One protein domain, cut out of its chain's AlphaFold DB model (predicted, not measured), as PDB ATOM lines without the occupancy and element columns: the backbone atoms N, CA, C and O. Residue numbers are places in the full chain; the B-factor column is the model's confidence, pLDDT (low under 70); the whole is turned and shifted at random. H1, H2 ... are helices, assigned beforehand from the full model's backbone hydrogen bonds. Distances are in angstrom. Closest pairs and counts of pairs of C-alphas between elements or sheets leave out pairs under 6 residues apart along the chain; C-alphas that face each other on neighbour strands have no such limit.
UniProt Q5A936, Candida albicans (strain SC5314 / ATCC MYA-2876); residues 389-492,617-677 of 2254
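Overview. This is residues 389 to 492 and 617 to 677 of the 2254 residues of a protein of Candida albicans (strain SC5314 / ATCC MYA-2876) (UniProt Q5A936). Two pairs of long helices running opposite ways, H2 with H4 and H7 with H9, make a rod, the pairs crossing where H4 packs on H7. H1 crosses one end of H4, near the end of the rod that holds H5 and H6; H3 and H8 sit at the other end. The printed part has 165 residues, with nine named helices, H1 to H9 in order, and no named strand: all helix. It is only just loose, close to compact, with a radius of gyration of the C-alphas of 18.6 A and spans of 60 by 29 by 28 A.

Arrangement. Begin at the hub, H4, residues 453 to 476. Its residues 454 to 461 alone touch H2, residues 416 to 438, at a shallow tilt of 32 degrees, only just short of steep; the closest C-alphas, of Leu 432 and Ala 454, are 6.3 A apart. Its residues 468 to 476 alone touch H1, residues 404 to 414, closest at C-alphas 410 and 475, 4.9 A. Its residues 462 to 469 alone touch H7, residues 631 to 649, at a steep tilt of 46 degrees; C-alphas 466 and 640 are closest, 6.4 A. H7 touches H9, residues 662 to 676, at a shallow tilt of 26 degrees, opposite ways, closest at C-alphas 639 and 667, 4.3 A. H3, residues 446 to 449, is close to but not clearly touching H8, residues 651 to 657; H5, residues 482 to 487, and H6, residues 617 to 620, touch no helix. Every O i to N i+4 pair is within hydrogen-bond range in H1, H2, H4 and H5, against 14 of 15 in H7, 1 of 3 in H8 and 2 of 11 in H9; O i to N i+3 gives 1 of 4 in H8 and 10 of 12 in H9.

Along the chain. Find C-alpha 453 at (194.808, 256.965, 176.891); H4 runs 34.9 A to C-alpha 476 at (226.048, 272.052, 180.627). H2 spans 33.1 A, H7 27.1 A, H9 24.3 A and H1 15.3 A.

Size, cuts and confidence. Residues 493 to 616 are cut out, with 13.2 A between C-alphas 492 and 617. No link printed whole is long. Confidence is under 70 at residues 389 to 390, 487 to 492 and 617 to 624.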
ATOM      1  N   MET A 389     235.759 263.926 177.821       57.81
ATOM      2  CA  MET A 389     234.762 264.876 178.316       57.81
ATOM      3  C   MET A 389     235.378 266.127 178.976       57.81
ATOM      4  O   MET A 389     235.948 266.044 180.064       57.81
ATOM      5  N   TYR A 390     235.158 267.308 178.388       65.68
ATOM      6  CA  TYR A 390     235.551 268.601 178.968       65.68
ATOM      7  C   TYR A 390     234.389 269.251 179.745       65.68
ATOM      8  O   TYR A 390     233.534 269.927 179.170       65.68
ATOM      9  N   LEU A 391     234.356 269.060 181.070       73.77
ATOM     10  CA  LEU A 391     233.398 269.708 181.978       73.77
ATOM     11  C   LEU A 391     234.075 270.787 182.833       73.77
ATOM     12  O   LEU A 391     234.852 270.472 183.727       73.77
ATOM     13  N   PHE A 392     233.697 272.048 182.631       72.51
ATOM     14  CA  PHE A 392     234.205 273.190 183.403       72.51
ATOM     15  C   PHE A 392     233.258 273.595 184.552       72.51
ATOM     16  O   PHE A 392     232.052 273.305 184.512       72.51
ATOM     17  N   GLY A 393     233.795 274.266 185.579       75.85
ATOM     18  CA  GLY A 393     233.052 274.809 186.729       75.85
ATOM     19  C   GLY A 393     232.212 273.810 187.554       75.85
ATOM     20  O   GLY A 393     232.261 272.594 187.361       75.85
ATOM     21  N   LYS A 394     231.389 274.322 188.485       76.31
ATOM     22  CA  LYS A 394     230.388 273.539 189.249       76.31
ATOM     23  C   LYS A 394     228.975 273.792 188.717       76.31
ATOM     24  O   LYS A 394     228.427 274.876 188.907       76.31
ATOM     25  N   SER A 395     228.349 272.790 188.104       77.65
ATOM     26  CA  SER A 395     226.978 272.930 187.599       77.65
ATOM     27  C   SER A 395     225.960 272.990 188.742       77.65
ATOM     28  O   SER A 395     226.068 272.252 189.723       77.65
ATOM     29  N   LEU A 396     224.997 273.916 188.645       77.80
ATOM     30  CA  LEU A 396     224.064 274.301 189.721       77.80
ATOM     31  C   LEU A 396     224.755 274.667 191.059       77.80
ATOM     32  O   LEU A 396     224.110 274.667 192.101       77.80
ATOM     33  N   GLY A 397     226.070 274.928 191.063       78.29
ATOM     34  CA  GLY A 397     226.892 275.053 192.276       78.29
ATOM     35  C   GLY A 397     227.170 273.733 193.018       78.29
ATOM     36  O   GLY A 397     228.084 273.685 193.839       78.29
ATOM     37  N   ILE A 398     226.435 272.660 192.701       81.51
ATOM     38  CA  ILE A 398     226.440 271.368 193.409       81.51
ATOM     39  C   ILE A 398     227.339 270.339 192.705       81.51
ATOM     40  O   ILE A 398     228.101 269.627 193.355       81.51
ATOM     41  N   PHE A 399     227.272 270.252 191.375       83.10
ATOM     42  CA  PHE A 399     227.875 269.165 190.602       83.10
ATOM     43  C   PHE A 399     229.253 269.544 190.035       83.10
ATOM     44  O   PHE A 399     229.364 270.246 189.023       83.10
ATOM     45  N   THR A 400     230.314 269.044 190.670       81.58
ATOM     46  CA  THR A 400     231.701 269.117 190.172       81.58
ATOM     47  C   THR A 400     231.884 268.378 188.833       81.58
ATOM     48  O   THR A 400     231.053 267.532 188.490       81.58
ATOM     49  N   PRO A 401     232.959 268.654 188.068       77.24
ATOM     50  CA  PRO A 401     233.307 267.895 186.856       77.24
ATOM     51  C   PRO A 401     233.496 266.390 187.105       77.24
ATOM     52  O   PRO A 401     233.115 265.567 186.279       77.24
ATOM     53  N   GLU A 402     234.020 266.033 188.279       77.86
ATOM     54  CA  GLU A 402     234.225 264.653 188.745       77.86
ATOM     55  C   GLU A 402     232.942 263.967 189.245       77.86
ATOM     56  O   GLU A 402     232.947 262.786 189.597       77.86
ATOM     57  N   SER A 403     231.822 264.694 189.330       84.58
ATOM     58  CA  SER A 403     230.577 264.117 189.824       84.58
ATOM     59  C   SER A 403     230.086 263.043 188.857       84.58
ATOM     60  O   SER A 403     229.657 263.355 187.745       84.58
ATOM     61  N   LYS A 404     230.068 261.782 189.308       84.90
ATOM     62  CA  LYS A 404     229.556 260.634 188.533       84.90
ATOM     63  C   LYS A 404     228.167 260.897 187.940       84.90
ATOM     64  O   LYS A 404     227.895 260.469 186.826       84.90
ATOM     65  N   VAL A 405     227.315 261.652 188.643       86.54
ATOM     66  CA  VAL A 405     225.992 262.079 188.151       86.54
ATOM     67  C   VAL A 405     226.117 263.032 186.960       86.54
ATOM     68  O   VAL A 405     225.424 262.854 185.965       86.54
ATOM     69  N   ARG A 406     227.022 264.018 187.016       86.69
ATOM     70  CA  ARG A 406     227.239 264.974 185.919       86.69
ATOM     71  C   ARG A 406     227.881 264.320 184.703       86.69
ATOM     72  O   ARG A 406     227.431 264.578 183.593       86.69
ATOM     73  N   GLN A 407     228.865 263.451 184.916       83.84
ATOM     74  CA  GLN A 407     229.510 262.676 183.854       83.84
ATOM     75  C   GLN A 407     228.511 261.732 183.171       83.84
ATOM     76  O   GLN A 407     228.419 261.706 181.946       83.84
ATOM     77  N   PHE A 408     227.680 261.035 183.955       88.20
ATOM     78  CA  PHE A 408     226.573 260.228 183.441       88.20
ATOM     79  C   PHE A 408     225.578 261.073 182.630       88.20
ATOM     80  O   PHE A 408     225.323 260.761 181.470       88.20
ATOM     81  N   CYS A 409     225.072 262.183 183.185       87.29
ATOM     82  CA  CYS A 409     224.169 263.086 182.467       87.29
ATOM     83  C   CYS A 409     224.792 263.651 181.181       87.29
ATOM     84  O   CYS A 409     224.081 263.788 180.188       87.29
ATOM     85  N   TYR A 410     226.093 263.949 181.169       85.34
ATOM     86  CA  TYR A 410     226.806 264.417 179.982       85.34
ATOM     87  C   TYR A 410     226.894 263.323 178.906       85.34
ATOM     88  O   TYR A 410     226.423 263.553 177.794       85.34
ATOM     89  N   HIS A 411     227.394 262.121 179.229       84.28
ATOM     90  CA  HIS A 411     227.465 261.005 178.270       84.28
ATOM     91  C   HIS A 411     226.079 260.651 177.699       84.28
ATOM     92  O   HIS A 411     225.936 260.406 176.502       84.28
ATOM     93  N   VAL A 412     225.040 260.691 178.540       85.98
ATOM     94  CA  VAL A 412     223.633 260.525 178.139       85.98
ATOM     95  C   VAL A 412     223.184 261.649 177.189       85.98
ATOM     96  O   VAL A 412     222.508 261.379 176.203       85.98
ATOM     97  N   CYS A 413     223.561 262.907 177.433       83.09
ATOM     98  CA  CYS A 413     223.138 264.044 176.604       83.09
ATOM     99  C   CYS A 413     223.921 264.219 175.290       83.09
ATOM    100  O   CYS A 413     223.376 264.817 174.356       83.09
ATOM    101  N   GLU A 414     225.169 263.747 175.213       80.06
ATOM    102  CA  GLU A 414     226.001 263.824 174.004       80.06
ATOM    103  C   GLU A 414     225.749 262.661 173.032       80.06
ATOM    104  O   GLU A 414     225.816 262.858 171.817       80.06
ATOM    105  N   ASN A 415     225.383 261.474 173.532       82.63
ATOM    106  CA  ASN A 415     225.148 260.287 172.706       82.63
ATOM    107  C   ASN A 415     224.196 260.578 171.521       82.63
ATOM    108  O   ASN A 415     223.027 260.942 171.706       82.63
ATOM    109  N   LYS A 416     224.685 260.362 170.289       81.90
ATOM    110  CA  LYS A 416     223.928 260.548 169.037       81.90
ATOM    111  C   LYS A 416     222.574 259.831 169.069       81.90
ATOM    112  O   LYS A 416     221.570 260.421 168.672       81.90
ATOM    113  N   PHE A 417     222.525 258.614 169.622       86.75
ATOM    114  CA  PHE A 417     221.296 257.829 169.754       86.75
ATOM    115  C   PHE A 417     220.211 258.571 170.543       86.75
ATOM    116  O   PHE A 417     219.043 258.506 170.176       86.75
ATOM    117  N   ILE A 418     220.574 259.324 171.585       86.03
ATOM    118  CA  ILE A 418     219.604 260.045 172.417       86.03
ATOM    119  C   ILE A 418     219.050 261.281 171.704       86.03
ATOM    120  O   ILE A 418     217.873 261.591 171.864       86.03
ATOM    121  N   ASN A 419     219.824 261.936 170.835       82.24
ATOM    122  CA  ASN A 419     219.280 262.998 169.984       82.24
ATOM    123  C   ASN A 419     218.301 262.438 168.930       82.24
ATOM    124  O   ASN A 419     217.233 263.019 168.735       82.24
ATOM    125  N   THR A 420     218.591 261.271 168.341       85.34
ATOM    126  CA  THR A 420     217.657 260.553 167.450       85.34
ATOM    127  C   THR A 420     216.404 260.069 168.193       85.34
ATOM    128  O   THR A 420     215.289 260.254 167.713       85.34
ATOM    129  N   PHE A 421     216.554 259.516 169.398       90.17
ATOM    130  CA  PHE A 421     215.452 259.069 170.256       90.17
ATOM    131  C   PHE A 421     214.533 260.228 170.667       90.17
ATOM    132  O   PHE A 421     213.315 260.116 170.555       90.17
ATOM    133  N   LEU A 422     215.093 261.379 171.058       87.54
ATOM    134  CA  LEU A 422     214.318 262.585 171.364       87.54
ATOM    135  C   LEU A 422     213.574 263.131 170.137       87.54
ATOM    136  O   LEU A 422     212.465 263.641 170.295       87.54
ATOM    137  N   LEU A 423     214.141 263.004 168.930       86.33
ATOM    138  CA  LEU A 423     213.463 263.348 167.676       86.33
ATOM    139  C   LEU A 423     212.304 262.383 167.373       86.33
ATOM    140  O   LEU A 423     211.223 262.836 167.008       86.33
ATOM    141  N   ILE A 424     212.488 261.077 167.592       90.33
ATOM    142  CA  ILE A 424     211.420 260.070 167.462       90.33
ATOM    143  C   ILE A 424     210.294 260.341 168.471       90.33
ATOM    144  O   ILE A 424     209.125 260.338 168.089       90.33
ATOM    145  N   ILE A 425     210.619 260.661 169.731       92.45
ATOM    146  CA  ILE A 425     209.623 261.067 170.737       92.45
ATOM    147  C   ILE A 425     208.918 262.371 170.331       92.45
ATOM    148  O   ILE A 425     207.721 262.497 170.561       92.45
ATOM    149  N   LEU A 426     209.609 263.322 169.692       90.60
ATOM    150  CA  LEU A 426     209.001 264.577 169.226       90.60
ATOM    151  C   LEU A 426     208.006 264.349 168.080       90.60
ATOM    152  O   LEU A 426     206.924 264.935 168.070       90.60
ATOM    153  N   ILE A 427     208.335 263.449 167.152       90.58
ATOM    154  CA  ILE A 427     207.425 263.001 166.090       90.58
ATOM    155  C   ILE A 427     206.227 262.250 166.697       90.58
ATOM    156  O   ILE A 427     205.087 262.507 166.313       90.58
ATOM    157  N   LEU A 428     206.455 261.392 167.700       92.99
ATOM    158  CA  LEU A 428     205.393 260.698 168.437       92.99
ATOM    159  C   LEU A 428     204.484 261.672 169.210       92.99
ATOM    160  O   LEU A 428     203.267 261.514 169.179       92.99
ATOM    161  N   GLN A 429     205.040 262.707 169.849       92.78
ATOM    162  CA  GLN A 429     204.271 263.761 170.519       92.78
ATOM    163  C   GLN A 429     203.340 264.467 169.524       92.78
ATOM    164  O   GLN A 429     202.155 264.637 169.808       92.78
ATOM    165  N   VAL A 430     203.855 264.838 168.348       92.31
ATOM    166  CA  VAL A 430     203.055 265.455 167.280       92.31
ATOM    167  C   VAL A 430     201.971 264.500 166.778       92.31
ATOM    168  O   VAL A 430     200.827 264.926 166.641       92.31
ATOM    169  N   ALA A 431     202.273 263.216 166.572       92.58
ATOM    170  CA  ALA A 431     201.284 262.219 166.159       92.58
ATOM    171  C   ALA A 431     200.155 262.032 167.195       92.58
ATOM    172  O   ALA A 431     198.983 261.969 166.823       92.58
ATOM    173  N   LEU A 432     200.478 262.014 168.492       91.61
ATOM    174  CA  LEU A 432     199.494 261.896 169.576       91.61
ATOM    175  C   LEU A 432     198.626 263.154 169.722       91.61
ATOM    176  O   LEU A 432     197.409 263.042 169.866       91.61
ATOM    177  N   LEU A 433     199.225 264.347 169.630       90.98
ATOM    178  CA  LEU A 433     198.480 265.611 169.613       90.98
ATOM    179  C   LEU A 433     197.574 265.718 168.374       90.98
ATOM    180  O   LEU A 433     196.441 266.180 168.493       90.98
ATOM    181  N   THR A 434     198.047 265.236 167.218       90.96
ATOM    182  CA  THR A 434     197.282 265.155 165.961       90.96
ATOM    183  C   THR A 434     196.069 264.244 166.124       90.96
ATOM    184  O   THR A 434     194.948 264.686 165.886       90.96
ATOM    185  N   TYR A 435     196.270 263.008 166.601       89.57
ATOM    186  CA  TYR A 435     195.186 262.065 166.893       89.57
ATOM    187  C   TYR A 435     194.147 262.687 167.834       89.57
ATOM    188  O   TYR A 435     192.967 262.729 167.502       89.57
ATOM    189  N   ARG A 436     194.582 263.262 168.963       86.04
ATOM    190  CA  ARG A 436     193.670 263.843 169.959       86.04
ATOM    191  C   ARG A 436     192.917 265.091 169.461       86.04
ATOM    192  O   ARG A 436     191.919 265.475 170.066       86.04
ATOM    193  N   GLN A 437     193.396 265.782 168.424       88.74
ATOM    194  CA  GLN A 437     192.761 267.001 167.896       88.74
ATOM    195  C   GLN A 437     191.977 266.768 166.594       88.74
ATOM    196  O   GLN A 437     191.252 267.658 166.154       88.74
ATOM    197  N   TRP A 438     192.103 265.592 165.972       87.52
ATOM    198  CA  TRP A 438     191.494 265.291 164.673       87.52
ATOM    199  C   TRP A 438     189.987 265.589 164.643       87.52
ATOM    200  O   TRP A 438     189.523 266.350 163.798       87.52
ATOM    201  N   ASN A 439     189.251 265.059 165.622       82.25
ATOM    202  CA  ASN A 439     187.879 265.447 165.939       82.25
ATOM    203  C   ASN A 439     187.670 265.286 167.462       82.25
ATOM    204  O   ASN A 439     187.514 264.152 167.925       82.25
ATOM    205  N   PRO A 440     187.707 266.371 168.262       77.92
ATOM    206  CA  PRO A 440     187.619 266.273 169.718       77.92
ATOM    207  C   PRO A 440     186.218 265.900 170.229       77.92
ATOM    208  O   PRO A 440     186.123 265.389 171.341       77.92
ATOM    209  N   LEU A 441     185.149 266.091 169.450       73.48
ATOM    210  CA  LEU A 441     183.801 265.657 169.838       73.48
ATOM    211  C   LEU A 441     183.726 264.120 169.811       73.48
ATOM    212  O   LEU A 441     183.487 263.477 170.833       73.48
ATOM    213  N   VAL A 442     184.067 263.517 168.667       78.11
ATOM    214  CA  VAL A 442     184.003 262.057 168.456       78.11
ATOM    215  C   VAL A 442     185.061 261.296 169.269       78.11
ATOM    216  O   VAL A 442     184.794 260.202 169.766       78.11
ATOM    217  N   LEU A 443     186.267 261.853 169.436       75.96
ATOM    218  CA  LEU A 443     187.383 261.178 170.121       75.96
ATOM    219  C   LEU A 443     187.430 261.414 171.641       75.96
ATOM    220  O   LEU A 443     188.386 260.981 172.290       75.96
ATOM    221  N   ASN A 444     186.400 262.043 172.219       73.71
ATOM    222  CA  ASN A 444     186.321 262.398 173.639       73.71
ATOM    223  C   ASN A 444     187.508 263.294 174.067       73.71
ATOM    224  O   ASN A 444     188.408 262.880 174.802       73.71
ATOM    225  N   GLY A 445     187.528 264.519 173.536       70.10
ATOM    226  CA  GLY A 445     188.523 265.562 173.795       70.10
ATOM    227  C   GLY A 445     188.545 266.042 175.249       70.10
ATOM    228  O   GLY A 445     187.696 265.652 176.056       70.10
ATOM    229  N   TYR A 446     189.520 266.895 175.593       77.85
ATOM    230  CA  TYR A 446     189.750 267.287 176.992       77.85
ATOM    231  C   TYR A 446     188.517 267.943 177.602       77.85
ATOM    232  O   TYR A 446     188.074 267.565 178.682       77.85
ATOM    233  N   PHE A 447     187.939 268.877 176.850       76.14
ATOM    234  CA  PHE A 447     186.780 269.662 177.251       76.14
ATOM    235  C   PHE A 447     185.489 268.831 177.387       76.14
ATOM    236  O   PHE A 447     184.579 269.240 178.093       76.14
ATOM    237  N   VAL A 448     185.401 267.661 176.736       72.37
ATOM    238  CA  VAL A 448     184.149 266.883 176.643       72.37
ATOM    239  C   VAL A 448     184.073 265.767 177.689       72.37
ATOM    240  O   VAL A 448     183.021 265.565 178.286       72.37
ATOM    241  N   LYS A 449     185.163 265.006 177.905       73.98
ATOM    242  CA  LYS A 449     185.208 263.897 178.894       73.98
ATOM    243  C   LYS A 449     186.545 263.768 179.639       73.98
ATOM    244  O   LYS A 449     186.815 262.731 180.243       73.98
ATOM    245  N   GLY A 450     187.399 264.791 179.603       73.67
ATOM    246  CA  GLY A 450     188.650 264.809 180.359       73.67
ATOM    247  C   GLY A 450     189.773 263.957 179.756       73.67
ATOM    248  O   GLY A 450     190.279 264.246 178.670       73.67
ATOM    249  N   TYR A 451     190.248 262.963 180.511       79.98
ATOM    250  CA  TYR A 451     191.515 262.269 180.242       79.98
ATOM    251  C   TYR A 451     191.343 260.982 179.424       79.98
ATOM    252  O   TYR A 451     190.631 260.066 179.830       79.98
ATOM    253  N   ASN A 452     192.073 260.873 178.312       79.94
ATOM    254  CA  ASN A 452     192.080 259.705 177.421       79.94
ATOM    255  C   ASN A 452     193.455 258.988 177.443       79.94
ATOM    256  O   ASN A 452     194.438 259.529 177.947       79.94
ATOM    257  N   TRP A 453     193.571 257.775 176.886       88.05
ATOM    258  CA  TRP A 453     194.808 256.965 176.891       88.05
ATOM    259  C   TRP A 453     196.030 257.715 176.328       88.05
ATOM    260  O   TRP A 453     197.142 257.586 176.844       88.05
ATOM    261  N   ALA A 454     195.811 258.553 175.309       85.89
ATOM    262  CA  ALA A 454     196.840 259.387 174.695       85.89
ATOM    263  C   ALA A 454     197.420 260.432 175.669       85.89
ATOM    264  O   ALA A 454     198.570 260.836 175.510       85.89
ATOM    265  N   ASP A 455     196.675 260.831 176.702       82.80
ATOM    266  CA  ASP A 455     197.090 261.856 177.666       82.80
ATOM    267  C   ASP A 455     198.051 261.305 178.702       82.80
ATOM    268  O   ASP A 455     199.042 261.953 179.030       82.80
ATOM    269  N   TYR A 456     197.813 260.077 179.163       87.23
ATOM    270  CA  TYR A 456     198.762 259.356 180.007       87.23
ATOM    271  C   TYR A 456     200.086 259.130 179.260       87.23
ATOM    272  O   TYR A 456     201.160 259.284 179.842       87.23
ATOM    273  N   LEU A 457     200.031 258.860 177.949       90.34
ATOM    274  CA  LEU A 457     201.228 258.737 177.114       90.34
ATOM    275  C   LEU A 457     201.928 260.091 176.882       90.34
ATOM    276  O   LEU A 457     203.148 260.177 177.012       90.34
ATOM    277  N   LEU A 458     201.179 261.170 176.626       88.76
ATOM    278  CA  LEU A 458     201.716 262.537 176.551       88.76
ATOM    279  C   LEU A 458     202.308 263.004 177.894       88.76
ATOM    280  O   LEU A 458     203.319 263.707 177.901       88.76
ATOM    281  N   MET A 459     201.740 262.593 179.029       88.75
ATOM    282  CA  MET A 459     202.294 262.838 180.362       88.75
ATOM    283  C   MET A 459     203.639 262.122 180.533       88.75
ATOM    284  O   MET A 459     204.617 262.766 180.906       88.75
ATOM    285  N   VAL A 460     203.733 260.831 180.188       91.75
ATOM    286  CA  VAL A 460     205.001 260.073 180.214       91.75
ATOM    287  C   VAL A 460     206.061 260.722 179.316       91.75
ATOM    288  O   VAL A 460     207.203 260.898 179.740       91.75
ATOM    289  N   ILE A 461     205.685 261.163 178.111       92.36
ATOM    290  CA  ILE A 461     206.571 261.900 177.196       92.36
ATOM    291  C   ILE A 461     207.084 263.203 177.837       92.36
ATOM    292  O   ILE A 461     208.285 263.478 177.799       92.36
ATOM    293  N   ASN A 462     206.218 263.983 178.490       90.30
ATOM    294  CA  ASN A 462     206.625 265.216 179.170       90.30
ATOM    295  C   ASN A 462     207.454 264.975 180.449       90.30
ATOM    296  O   ASN A 462     208.299 265.806 180.793       90.30
ATOM    297  N   VAL A 463     207.307 263.825 181.114       91.63
ATOM    298  CA  VAL A 463     208.211 263.391 182.196       91.63
ATOM    299  C   VAL A 463     209.604 263.062 181.641       91.63
ATOM    300  O   VAL A 463     210.598 263.546 182.186       91.63
ATOM    301  N   ILE A 464     209.700 262.341 180.517       91.90
ATOM    302  CA  ILE A 464     210.979 262.084 179.821       91.90
ATOM    303  C   ILE A 464     211.640 263.408 179.400       91.90
ATOM    304  O   ILE A 464     212.839 263.597 179.602       91.90
ATOM    305  N   TYR A 465     210.866 264.367 178.887       92.18
ATOM    306  CA  TYR A 465     211.363 265.706 178.560       92.18
ATOM    307  C   TYR A 465     211.772 266.541 179.781       92.18
ATOM    308  O   TYR A 465     212.728 267.311 179.696       92.18
ATOM    309  N   THR A 466     211.105 266.378 180.922       92.45
ATOM    310  CA  THR A 466     211.528 267.007 182.182       92.45
ATOM    311  C   THR A 466     212.884 266.437 182.623       92.45
ATOM    312  O   THR A 466     213.789 267.198 182.966       92.45
ATOM    313  N   ALA A 467     213.082 265.118 182.515       91.55
ATOM    314  CA  ALA A 467     214.368 264.471 182.780       91.55
ATOM    315  C   ALA A 467     215.473 264.889 181.781       91.55
ATOM    316  O   ALA A 467     216.609 265.111 182.195       91.55
ATOM    317  N   GLU A 468     215.152 265.067 180.494       90.15
ATOM    318  CA  GLU A 468     216.075 265.598 179.472       90.15
ATOM    319  C   GLU A 468     216.552 267.018 179.809       90.15
ATOM    320  O   GLU A 468     217.752 267.301 179.760       90.15
ATOM    321  N   VAL A 469     215.627 267.909 180.178       89.72
ATOM    322  CA  VAL A 469     215.950 269.288 180.569       89.72
ATOM    323  C   VAL A 469     216.809 269.302 181.834       89.72
ATOM    324  O   VAL A 469     217.843 269.969 181.850       89.72
ATOM    325  N   ILE A 470     216.454 268.521 182.859       90.99
ATOM    326  CA  ILE A 470     217.247 268.399 184.094       90.99
ATOM    327  C   ILE A 470     218.649 267.847 183.794       90.99
ATOM    328  O   ILE A 470     219.636 268.434 184.233       90.99
ATOM    329  N   GLY A 471     218.766 266.785 182.991       88.88
ATOM    330  CA  GLY A 471     220.053 266.201 182.599       88.88
ATOM    331  C   GLY A 471     220.958 267.190 181.857       88.88
ATOM    332  O   GLY A 471     222.147 267.286 182.162       88.88
ATOM    333  N   LYS A 472     220.395 267.997 180.946       88.72
ATOM    334  CA  LYS A 472     221.138 269.040 180.212       88.72
ATOM    335  C   LYS A 472     221.530 270.223 181.095       88.72
ATOM    336  O   LYS A 472     222.623 270.757 180.920       88.72
ATOM    337  N   ILE A 473     220.694 270.597 182.063       88.11
ATOM    338  CA  ILE A 473     221.036 271.604 183.079       88.11
ATOM    339  C   ILE A 473     222.176 271.094 183.975       88.11
ATOM    340  O   ILE A 473     223.116 271.844 184.230       88.11
ATOM    341  N   ILE A 474     222.149 269.827 184.401       87.98
ATOM    342  CA  ILE A 474     223.231 269.211 185.186       87.98
ATOM    343  C   ILE A 474     224.529 269.159 184.367       87.98
ATOM    344  O   ILE A 474     225.561 269.614 184.857       87.98
ATOM    345  N   ALA A 475     224.496 268.684 183.118       85.05
ATOM    346  CA  ALA A 475     225.683 268.573 182.269       85.05
ATOM    347  C   ALA A 475     226.311 269.944 181.930       85.05
ATOM    348  O   ALA A 475     227.459 270.209 182.307       85.05
ATOM    349  N   TYR A 476     225.552 270.817 181.257       82.66
ATOM    350  CA  TYR A 476     226.048 272.052 180.627       82.66
ATOM    351  C   TYR A 476     225.924 273.313 181.502       82.66
ATOM    352  O   TYR A 476     226.438 274.366 181.135       82.66
ATOM    353  N   GLY A 477     225.227 273.238 182.639       82.68
ATOM    354  CA  GLY A 477     224.907 274.397 183.471       82.68
ATOM    355  C   GLY A 477     223.653 275.153 183.010       82.68
ATOM    356  O   GLY A 477     223.230 275.088 181.856       82.68
ATOM    357  N   PHE A 478     223.028 275.880 183.940       83.44
ATOM    358  CA  PHE A 478     221.715 276.508 183.737       83.44
ATOM    359  C   PHE A 478     221.764 277.796 182.894       83.44
ATOM    360  O   PHE A 478     221.070 277.913 181.884       83.44
ATOM    361  N   TYR A 479     222.587 278.766 183.302       81.02
ATOM    362  CA  TYR A 479     222.631 280.116 182.716       81.02
ATOM    363  C   TYR A 479     224.049 280.656 182.517       81.02
ATOM    364  O   TYR A 479     224.301 281.361 181.532       81.02
ATOM    365  N   ASP A 480     224.936 280.363 183.469       77.13
ATOM    366  CA  ASP A 480     226.274 280.925 183.513       77.13
ATOM    367  C   ASP A 480     227.291 279.980 182.872       77.13
ATOM    368  O   ASP A 480     227.568 278.898 183.386       77.13
ATOM    369  N   ASP A 481     227.803 280.401 181.721       77.12
ATOM    370  CA  ASP A 481     228.914 279.790 181.006       77.12
ATOM    371  C   ASP A 481     230.193 280.645 181.061       77.12
ATOM    372  O   ASP A 481     231.176 280.251 180.441       77.12
ATOM    373  N   HIS A 482     230.233 281.768 181.802       75.91
ATOM    374  CA  HIS A 482     231.430 282.626 181.869       75.91
ATOM    375  C   HIS A 482     232.681 281.847 182.271       75.91
ATOM    376  O   HIS A 482     233.664 281.890 181.543       75.91
ATOM    377  N   ILE A 483     232.587 281.027 183.322       74.26
ATOM    378  CA  ILE A 483     233.680 280.178 183.822       74.26
ATOM    379  C   ILE A 483     234.350 279.373 182.689       74.26
ATOM    380  O   ILE A 483     235.571 279.339 182.604       74.26
ATOM    381  N   MET A 484     233.573 278.807 181.755       74.48
ATOM    382  CA  MET A 484     234.109 278.087 180.591       74.48
ATOM    383  C   MET A 484     234.859 279.017 179.623       74.48
ATOM    384  O   MET A 484     235.909 278.648 179.110       74.48
ATOM    385  N   PHE A 485     234.339 280.215 179.343       73.87
ATOM    386  CA  PHE A 485     235.034 281.194 178.494       73.87
ATOM    387  C   PHE A 485     236.313 281.719 179.151       73.87
ATOM    388  O   PHE A 485     237.313 281.909 178.461       73.87
ATOM    389  N   ASP A 486     236.275 281.927 180.465       78.96
ATOM    390  CA  ASP A 486     237.364 282.503 181.241       78.96
ATOM    391  C   ASP A 486     238.503 281.477 181.445       78.96
ATOM    392  O   ASP A 486     239.666 281.832 181.255       78.96
ATOM    393  N   GLU A 487     238.191 280.194 181.694       69.50
ATOM    394  CA  GLU A 487     239.169 279.084 181.701       69.50
ATOM    395  C   GLU A 487     239.766 278.809 180.301       69.50
ATOM    396  O   GLU A 487     240.946 278.488 180.187       69.50
ATOM    397  N   LEU A 488     238.997 278.995 179.218       67.19
ATOM    398  CA  LEU A 488     239.487 278.867 177.832       67.19
ATOM    399  C   LEU A 488     240.187 280.131 177.292       67.19
ATOM    400  O   LEU A 488     240.654 280.135 176.151       67.19
ATOM    401  N   GLY A 489     240.218 281.232 178.054       65.44
ATOM    402  CA  GLY A 489     240.776 282.518 177.616       65.44
ATOM    403  C   GLY A 489     240.038 283.185 176.439       65.44
ATOM    404  O   GLY A 489     240.611 284.043 175.762       65.44
ATOM    405  N   LEU A 490     238.785 282.805 176.167       66.95
ATOM    406  CA  LEU A 490     238.007 283.253 175.007       66.95
ATOM    407  C   LEU A 490     237.151 284.499 175.319       66.95
ATOM    408  O   LEU A 490     236.483 284.553 176.350       66.95
ATOM    409  N   PRO A 491     237.068 285.493 174.409       63.19
ATOM    410  CA  PRO A 491     236.232 286.677 174.611       63.19
ATOM    411  C   PRO A 491     234.741 286.319 174.667       63.19
ATOM    412  O   PRO A 491     234.164 285.828 173.692       63.19
ATOM    413  N   TYR A 492     234.088 286.625 175.792       64.10
ATOM    414  CA  TYR A 492     232.681 286.284 175.996       64.10
ATOM    415  C   TYR A 492     231.740 286.975 174.972       64.10
ATOM    416  O   TYR A 492     231.748 288.210 174.854       64.10
ATOM    417  N   THR A 617     235.317 277.519 166.260       44.04
ATOM    418  CA  THR A 617     236.260 277.045 167.299       44.04
ATOM    419  C   THR A 617     235.508 276.374 168.451       44.04
ATOM    420  O   THR A 617     235.975 275.370 168.973       44.04
ATOM    421  N   PHE A 618     234.301 276.852 168.776       46.80
ATOM    422  CA  PHE A 618     233.395 276.193 169.723       46.80
ATOM    423  C   PHE A 618     232.965 274.798 169.249       46.80
ATOM    424  O   PHE A 618     232.953 273.860 170.040       46.80
ATOM    425  N   GLU A 619     232.659 274.639 167.958       50.32
ATOM    426  CA  GLU A 619     232.226 273.352 167.398       50.32
ATOM    427  C   GLU A 619     233.385 272.368 167.182       50.32
ATOM    428  O   GLU A 619     233.195 271.176 167.391       50.32
ATOM    429  N   LYS A 620     234.606 272.839 166.878       46.03
ATOM    430  CA  LYS A 620     235.814 271.988 166.859       46.03
ATOM    431  C   LYS A 620     236.204 271.432 168.236       46.03
ATOM    432  O   LYS A 620     236.913 270.435 168.291       46.03
ATOM    433  N   LEU A 621     235.763 272.066 169.323       51.41
ATOM    434  CA  LEU A 621     236.037 271.659 170.707       51.41
ATOM    435  C   LEU A 621     234.831 270.962 171.374       51.41
ATOM    436  O   LEU A 621     234.835 270.757 172.583       51.41
ATOM    437  N   ASN A 622     233.766 270.659 170.618       55.54
ATOM    438  CA  ASN A 622     232.471 270.142 171.095       55.54
ATOM    439  C   ASN A 622     231.737 270.971 172.179       55.54
ATOM    440  O   ASN A 622     230.632 270.590 172.582       55.54
ATOM    441  N   LEU A 623     232.268 272.131 172.577       60.79
ATOM    442  CA  LEU A 623     231.811 272.962 173.696       60.79
ATOM    443  C   LEU A 623     230.335 273.375 173.577       60.79
ATOM    444  O   LEU A 623     229.956 274.210 172.750       60.79
ATOM    445  N   LYS A 624     229.493 272.833 174.462       69.67
ATOM    446  CA  LYS A 624     228.089 273.245 174.600       69.67
ATOM    447  C   LYS A 624     227.986 274.389 175.615       69.67
ATOM    448  O   LYS A 624     228.489 274.285 176.728       69.67
ATOM    449  N   ARG A 625     227.312 275.477 175.236       75.69
ATOM    450  CA  ARG A 625     227.022 276.616 176.130       75.69
ATOM    451  C   ARG A 625     225.954 276.263 177.169       75.69
ATOM    452  O   ARG A 625     225.172 275.335 176.960       75.69
ATOM    453  N   ALA A 626     225.874 277.064 178.233       79.38
ATOM    454  CA  ALA A 626     224.850 276.925 179.268       79.38
ATOM    455  C   ALA A 626     223.428 276.920 178.678       79.38
ATOM    456  O   ALA A 626     223.128 277.631 177.716       79.38
ATOM    457  N   PHE A 627     222.537 276.142 179.289       84.47
ATOM    458  CA  PHE A 627     221.229 275.767 178.749       84.47
ATOM    459  C   PHE A 627     220.360 276.967 178.309       84.47
ATOM    460  O   PHE A 627     219.765 276.950 177.234       84.47
ATOM    461  N   PHE A 628     220.340 278.076 179.054       83.99
ATOM    462  CA  PHE A 628     219.609 279.293 178.663       83.99
ATOM    463  C   PHE A 628     220.283 280.164 177.582       83.99
ATOM    464  O   PHE A 628     219.745 281.222 177.228       83.99
ATOM    465  N   ARG A 629     221.427 279.772 177.011       78.70
ATOM    466  CA  ARG A 629     222.086 280.515 175.918       78.70
ATOM    467  C   ARG A 629     221.586 280.115 174.529       78.70
ATOM    468  O   ARG A 629     221.564 280.981 173.656       78.70
ATOM    469  N   SER A 630     221.110 278.884 174.332       76.52
ATOM    470  CA  SER A 630     220.405 278.495 173.100       76.52
ATOM    471  C   SER A 630     218.975 279.044 173.080       76.52
ATOM    472  O   SER A 630     218.298 279.086 174.106       76.52
ATOM    473  N   SER A 631     218.481 279.449 171.907       77.43
ATOM    474  CA  SER A 631     217.088 279.890 171.744       77.43
ATOM    475  C   SER A 631     216.091 278.737 171.876       77.43
ATOM    476  O   SER A 631     215.038 278.922 172.476       77.43
ATOM    477  N   TRP A 632     216.433 277.548 171.372       83.45
ATOM    478  CA  TRP A 632     215.551 276.376 171.409       83.45
ATOM    479  C   TRP A 632     215.371 275.828 172.825       83.45
ATOM    480  O   TRP A 632     214.245 275.595 173.248       83.45
ATOM    481  N   GLN A 633     216.449 275.758 173.611       86.87
ATOM    482  CA  GLN A 633     216.397 275.289 175.004       86.87
ATOM    483  C   GLN A 633     215.526 276.186 175.909       86.87
ATOM    484  O   GLN A 633     214.947 275.705 176.881       86.87
ATOM    485  N   ARG A 634     215.346 277.473 175.565       88.40
ATOM    486  CA  ARG A 634     214.366 278.351 176.236       88.40
ATOM    487  C   ARG A 634     212.923 277.957 175.924       88.40
ATOM    488  O   ARG A 634     212.094 277.995 176.824       88.40
ATOM    489  N   ILE A 635     212.627 277.579 174.680       87.15
ATOM    490  CA  ILE A 635     211.295 277.099 174.276       87.15
ATOM    491  C   ILE A 635     211.015 275.751 174.951       87.15
ATOM    492  O   ILE A 635     209.956 275.582 175.548       87.15
ATOM    493  N   ASP A 636     211.996 274.846 174.957       88.55
ATOM    494  CA  ASP A 636     211.919 273.544 175.630       88.55
ATOM    495  C   ASP A 636     211.655 273.686 177.147       88.55
ATOM    496  O   ASP A 636     210.910 272.886 177.722       88.55
ATOM    497  N   PHE A 637     212.215 274.724 177.787       91.14
ATOM    498  CA  PHE A 637     211.964 275.083 179.189       91.14
ATOM    499  C   PHE A 637     210.586 275.713 179.418       91.14
ATOM    500  O   PHE A 637     209.899 275.336 180.363       91.14
ATOM    501  N   ILE A 638     210.163 276.656 178.568       91.38
ATOM    502  CA  ILE A 638     208.836 277.287 178.667       91.38
ATOM    503  C   ILE A 638     207.742 276.230 178.479       91.38
ATOM    504  O   ILE A 638     206.826 276.170 179.288       91.38
ATOM    505  N   SER A 639     207.887 275.339 177.493       91.00
ATOM    506  CA  SER A 639     207.013 274.176 177.289       91.00
ATOM    507  C   SER A 639     206.928 273.296 178.544       91.00
ATOM    508  O   SER A 639     205.826 273.005 179.000       91.00
ATOM    509  N   MET A 640     208.068 272.948 179.156       92.10
ATOM    510  CA  MET A 640     208.113 272.173 180.404       92.10
ATOM    511  C   MET A 640     207.394 272.893 181.559       92.10
ATOM    512  O   MET A 640     206.580 272.285 182.250       92.10
ATOM    513  N   VAL A 641     207.651 274.186 181.776       92.85
ATOM    514  CA  VAL A 641     207.010 274.957 182.857       92.85
ATOM    515  C   VAL A 641     205.505 275.117 182.613       92.85
ATOM    516  O   VAL A 641     204.716 274.916 183.534       92.85
ATOM    517  N   CYS A 642     205.086 275.408 181.379       92.53
ATOM    518  CA  CYS A 642     203.672 275.485 181.010       92.53
ATOM    519  C   CYS A 642     202.968 274.125 181.109       92.53
ATOM    520  O   CYS A 642     201.806 274.100 181.500       92.53
ATOM    521  N   PHE A 643     203.653 273.008 180.836       91.31
ATOM    522  CA  PHE A 643     203.127 271.661 181.081       91.31
ATOM    523  C   PHE A 643     202.831 271.434 182.569       91.31
ATOM    524  O   PHE A 643     201.716 271.050 182.904       91.31
ATOM    525  N   TRP A 644     203.777 271.725 183.470       92.77
ATOM    526  CA  TRP A 644     203.549 271.551 184.911       92.77
ATOM    527  C   TRP A 644     202.460 272.491 185.453       92.77
ATOM    528  O   TRP A 644     201.611 272.047 186.221       92.77
ATOM    529  N   ILE A 645     202.413 273.755 185.009       91.92
ATOM    530  CA  ILE A 645     201.320 274.686 185.354       91.92
ATOM    531  C   ILE A 645     199.973 274.161 184.839       91.92
ATOM    532  O   ILE A 645     199.006 274.122 185.593       91.92
ATOM    533  N   SER A 646     199.912 273.717 183.579       87.94
ATOM    534  CA  SER A 646     198.708 273.130 182.988       87.94
ATOM    535  C   SER A 646     198.261 271.887 183.758       87.94
ATOM    536  O   SER A 646     197.078 271.779 184.054       87.94
ATOM    537  N   LEU A 647     199.176 270.998 184.153       87.46
ATOM    538  CA  LEU A 647     198.868 269.790 184.920       87.46
ATOM    539  C   LEU A 647     198.251 270.121 186.287       87.46
ATOM    540  O   LEU A 647     197.252 269.507 186.651       87.46
ATOM    541  N   PHE A 648     198.769 271.123 187.008       90.28
ATOM    542  CA  PHE A 648     198.153 271.577 188.263       90.28
ATOM    543  C   PHE A 648     196.779 272.235 188.054       90.28
ATOM    544  O   PHE A 648     195.878 272.007 188.856       90.28
ATOM    545  N   LEU A 649     196.590 273.001 186.973       87.66
ATOM    546  CA  LEU A 649     195.290 273.592 186.618       87.66
ATOM    547  C   LEU A 649     194.278 272.567 186.066       87.66
ATOM    548  O   LEU A 649     193.081 272.823 186.107       87.66
ATOM    549  N   SER A 650     194.745 271.408 185.589       84.12
ATOM    550  CA  SER A 650     193.902 270.311 185.081       84.12
ATOM    551  C   SER A 650     193.254 269.483 186.203       84.12
ATOM    552  O   SER A 650     192.414 268.614 185.938       84.12
ATOM    553  N   ILE A 651     193.664 269.692 187.461       84.34
ATOM    554  CA  ILE A 651     193.091 269.006 188.624       84.34
ATOM    555  C   ILE A 651     191.625 269.437 188.756       84.34
ATOM    556  O   ILE A 651     191.321 270.624 188.821       84.34
ATOM    557  N   ASN A 652     190.722 268.455 188.775       83.15
ATOM    558  CA  ASN A 652     189.268 268.645 188.770       83.15
ATOM    559  C   ASN A 652     188.731 269.483 187.585       83.15
ATOM    560  O   ASN A 652     187.699 270.119 187.737       83.15
ATOM    561  N   HIS A 653     189.409 269.488 186.427       80.87
ATOM    562  CA  HIS A 653     188.982 270.191 185.198       80.87
ATOM    563  C   HIS A 653     188.794 271.717 185.316       80.87
ATOM    564  O   HIS A 653     188.229 272.345 184.423       80.87
ATOM    565  N   TYR A 654     189.357 272.333 186.361       85.62
ATOM    566  CA  TYR A 654     189.226 273.762 186.659       85.62
ATOM    567  C   TYR A 654     189.580 274.686 185.476       85.62
ATOM    568  O   TYR A 654     189.000 275.763 185.326       85.62
ATOM    569  N   ASP A 655     190.524 274.288 184.622       84.20
ATOM    570  CA  ASP A 655     190.917 275.042 183.433       84.20
ATOM    571  C   ASP A 655     189.947 274.928 182.246       84.20
ATOM    572  O   ASP A 655     189.920 275.843 181.422       84.20
ATOM    573  N   ALA A 656     189.147 273.861 182.163       78.62
ATOM    574  CA  ALA A 656     188.020 273.766 181.237       78.62
ATOM    575  C   ALA A 656     186.880 274.685 181.688       78.62
ATOM    576  O   ALA A 656     186.484 275.563 180.923       78.62
ATOM    577  N   ASP A 657     186.462 274.573 182.952       79.99
ATOM    578  CA  ASP A 657     185.357 275.347 183.542       79.99
ATOM    579  C   ASP A 657     185.561 276.872 183.444       79.99
ATOM    580  O   ASP A 657     184.604 277.638 183.347       79.99
ATOM    581  N   HIS A 658     186.820 277.327 183.451       80.48
ATOM    582  CA  HIS A 658     187.199 278.743 183.345       80.48
ATOM    583  C   HIS A 658     187.788 279.126 181.968       80.48
ATOM    584  O   HIS A 658     188.319 280.228 181.815       80.48
ATOM    585  N   HIS A 659     187.747 278.229 180.972       74.89
ATOM    586  CA  HIS A 659     188.333 278.386 179.627       74.89
ATOM    587  C   HIS A 659     189.822 278.831 179.593       74.89
ATOM    588  O   HIS A 659     190.270 279.507 178.662       74.89
ATOM    589  N   ILE A 660     190.648 278.443 180.575       80.93
ATOM    590  CA  ILE A 660     192.064 278.862 180.701       80.93
ATOM    591  C   ILE A 660     193.004 277.944 179.885       80.93
ATOM    592  O   ILE A 660     194.077 277.529 180.331       80.93
ATOM    593  N   MET A 661     192.634 277.657 178.633       82.27
ATOM    594  CA  MET A 661     193.357 276.735 177.735       82.27
ATOM    595  C   MET A 661     194.772 277.199 177.346       82.27
ATOM    596  O   MET A 661     195.588 276.403 176.874       82.27
ATOM    597  N   LEU A 662     195.111 278.472 177.589       85.35
ATOM    598  CA  LEU A 662     196.395 279.078 177.224       85.35
ATOM    599  C   LEU A 662     197.612 278.272 177.714       85.35
ATOM    600  O   LEU A 662     198.556 278.077 176.951       85.35
ATOM    601  N   PHE A 663     197.606 277.766 178.953       89.48
ATOM    602  CA  PHE A 663     198.748 276.997 179.468       89.48
ATOM    603  C   PHE A 663     198.877 275.614 178.815       89.48
ATOM    604  O   PHE A 663     200.005 275.176 178.569       89.48
ATOM    605  N   ARG A 664     197.763 274.960 178.446       87.50
ATOM    606  CA  ARG A 664     197.792 273.702 177.679       87.50
ATOM    607  C   ARG A 664     198.335 273.934 176.268       87.50
ATOM    608  O   ARG A 664     199.234 273.202 175.850       87.50
ATOM    609  N   ALA A 665     197.890 274.985 175.580       88.42
ATOM    610  CA  ALA A 665     198.414 275.357 174.265       88.42
ATOM    611  C   ALA A 665     199.923 275.683 174.321       88.42
ATOM    612  O   ALA A 665     200.711 275.144 173.542       88.42
ATOM    613  N   LEU A 666     200.363 276.483 175.303       89.37
ATOM    614  CA  LEU A 666     201.783 276.821 175.487       89.37
ATOM    615  C   LEU A 666     202.661 275.619 175.891       89.37
ATOM    616  O   LEU A 666     203.847 275.593 175.558       89.37
ATOM    617  N   SER A 667     202.106 274.596 176.553       89.38
ATOM    618  CA  SER A 667     202.835 273.354 176.864       89.38
ATOM    619  C   SER A 667     203.335 272.640 175.598       89.38
ATOM    620  O   SER A 667     204.417 272.051 175.591       89.38
ATOM    621  N   CYS A 668     202.607 272.789 174.487       89.86
ATOM    622  CA  CYS A 668     202.912 272.150 173.211       89.86
ATOM    623  C   CYS A 668     204.090 272.799 172.461       89.86
ATOM    624  O   CYS A 668     204.592 272.196 171.517       89.86
ATOM    625  N   LEU A 669     204.579 273.983 172.866       90.27
ATOM    626  CA  LEU A 669     205.563 274.779 172.102       90.27
ATOM    627  C   LEU A 669     206.845 274.031 171.681       90.27
ATOM    628  O   LEU A 669     207.464 274.404 170.685       90.27
ATOM    629  N   ARG A 670     207.238 272.970 172.398       90.72
ATOM    630  CA  ARG A 670     208.378 272.102 172.058       90.72
ATOM    631  C   ARG A 670     208.290 271.513 170.641       90.72
ATOM    632  O   ARG A 670     209.327 271.341 170.003       90.72
ATOM    633  N   ILE A 671     207.087 271.284 170.101       91.30
ATOM    634  CA  ILE A 671     206.906 270.740 168.743       91.30
ATOM    635  C   ILE A 671     207.483 271.653 167.648       91.30
ATOM    636  O   ILE A 671     207.951 271.158 166.624       91.30
ATOM    637  N   LEU A 672     207.563 272.970 167.892       89.82
ATOM    638  CA  LEU A 672     208.162 273.949 166.970       89.82
ATOM    639  C   LEU A 672     209.651 273.687 166.691       89.82
ATOM    640  O   LEU A 672     210.196 274.196 165.714       89.82
ATOM    641  N   ARG A 673     210.323 272.860 167.504       87.63
ATOM    642  CA  ARG A 673     211.704 272.420 167.269       87.63
ATOM    643  C   ARG A 673     211.853 271.589 165.979       87.63
ATOM    644  O   ARG A 673     212.960 271.507 165.454       87.63
ATOM    645  N   LEU A 674     210.758 271.070 165.409       86.30
ATOM    646  CA  LEU A 674     210.728 270.463 164.067       86.30
ATOM    647  C   LEU A 674     210.877 271.483 162.916       86.30
ATOM    648  O   LEU A 674     211.258 271.096 161.815       86.30
ATOM    649  N   CYS A 675     210.698 272.789 163.153       83.09
ATOM    650  CA  CYS A 675     211.045 273.842 162.182       83.09
ATOM    651  C   CYS A 675     212.573 274.021 161.990       83.09
ATOM    652  O   CYS A 675     213.004 274.915 161.265       83.09
ATOM    653  N   ASN A 676     213.392 273.200 162.658       79.91
ATOM    654  CA  ASN A 676     214.854 273.153 162.597       79.91
ATOM    655  C   ASN A 676     215.324 271.767 162.101       79.91
ATOM    656  O   ASN A 676     216.216 271.154 162.684       79.91
ATOM    657  N   LEU A 677     214.660 271.229 161.068       74.27
ATOM    658  CA  LEU A 677     214.929 269.887 160.532       74.27
ATOM    659  C   LEU A 677     215.915 269.891 159.351       74.27
ATOM    660  O   LEU A 677     216.720 268.972 159.233       74.27
TER     661      LEU A 677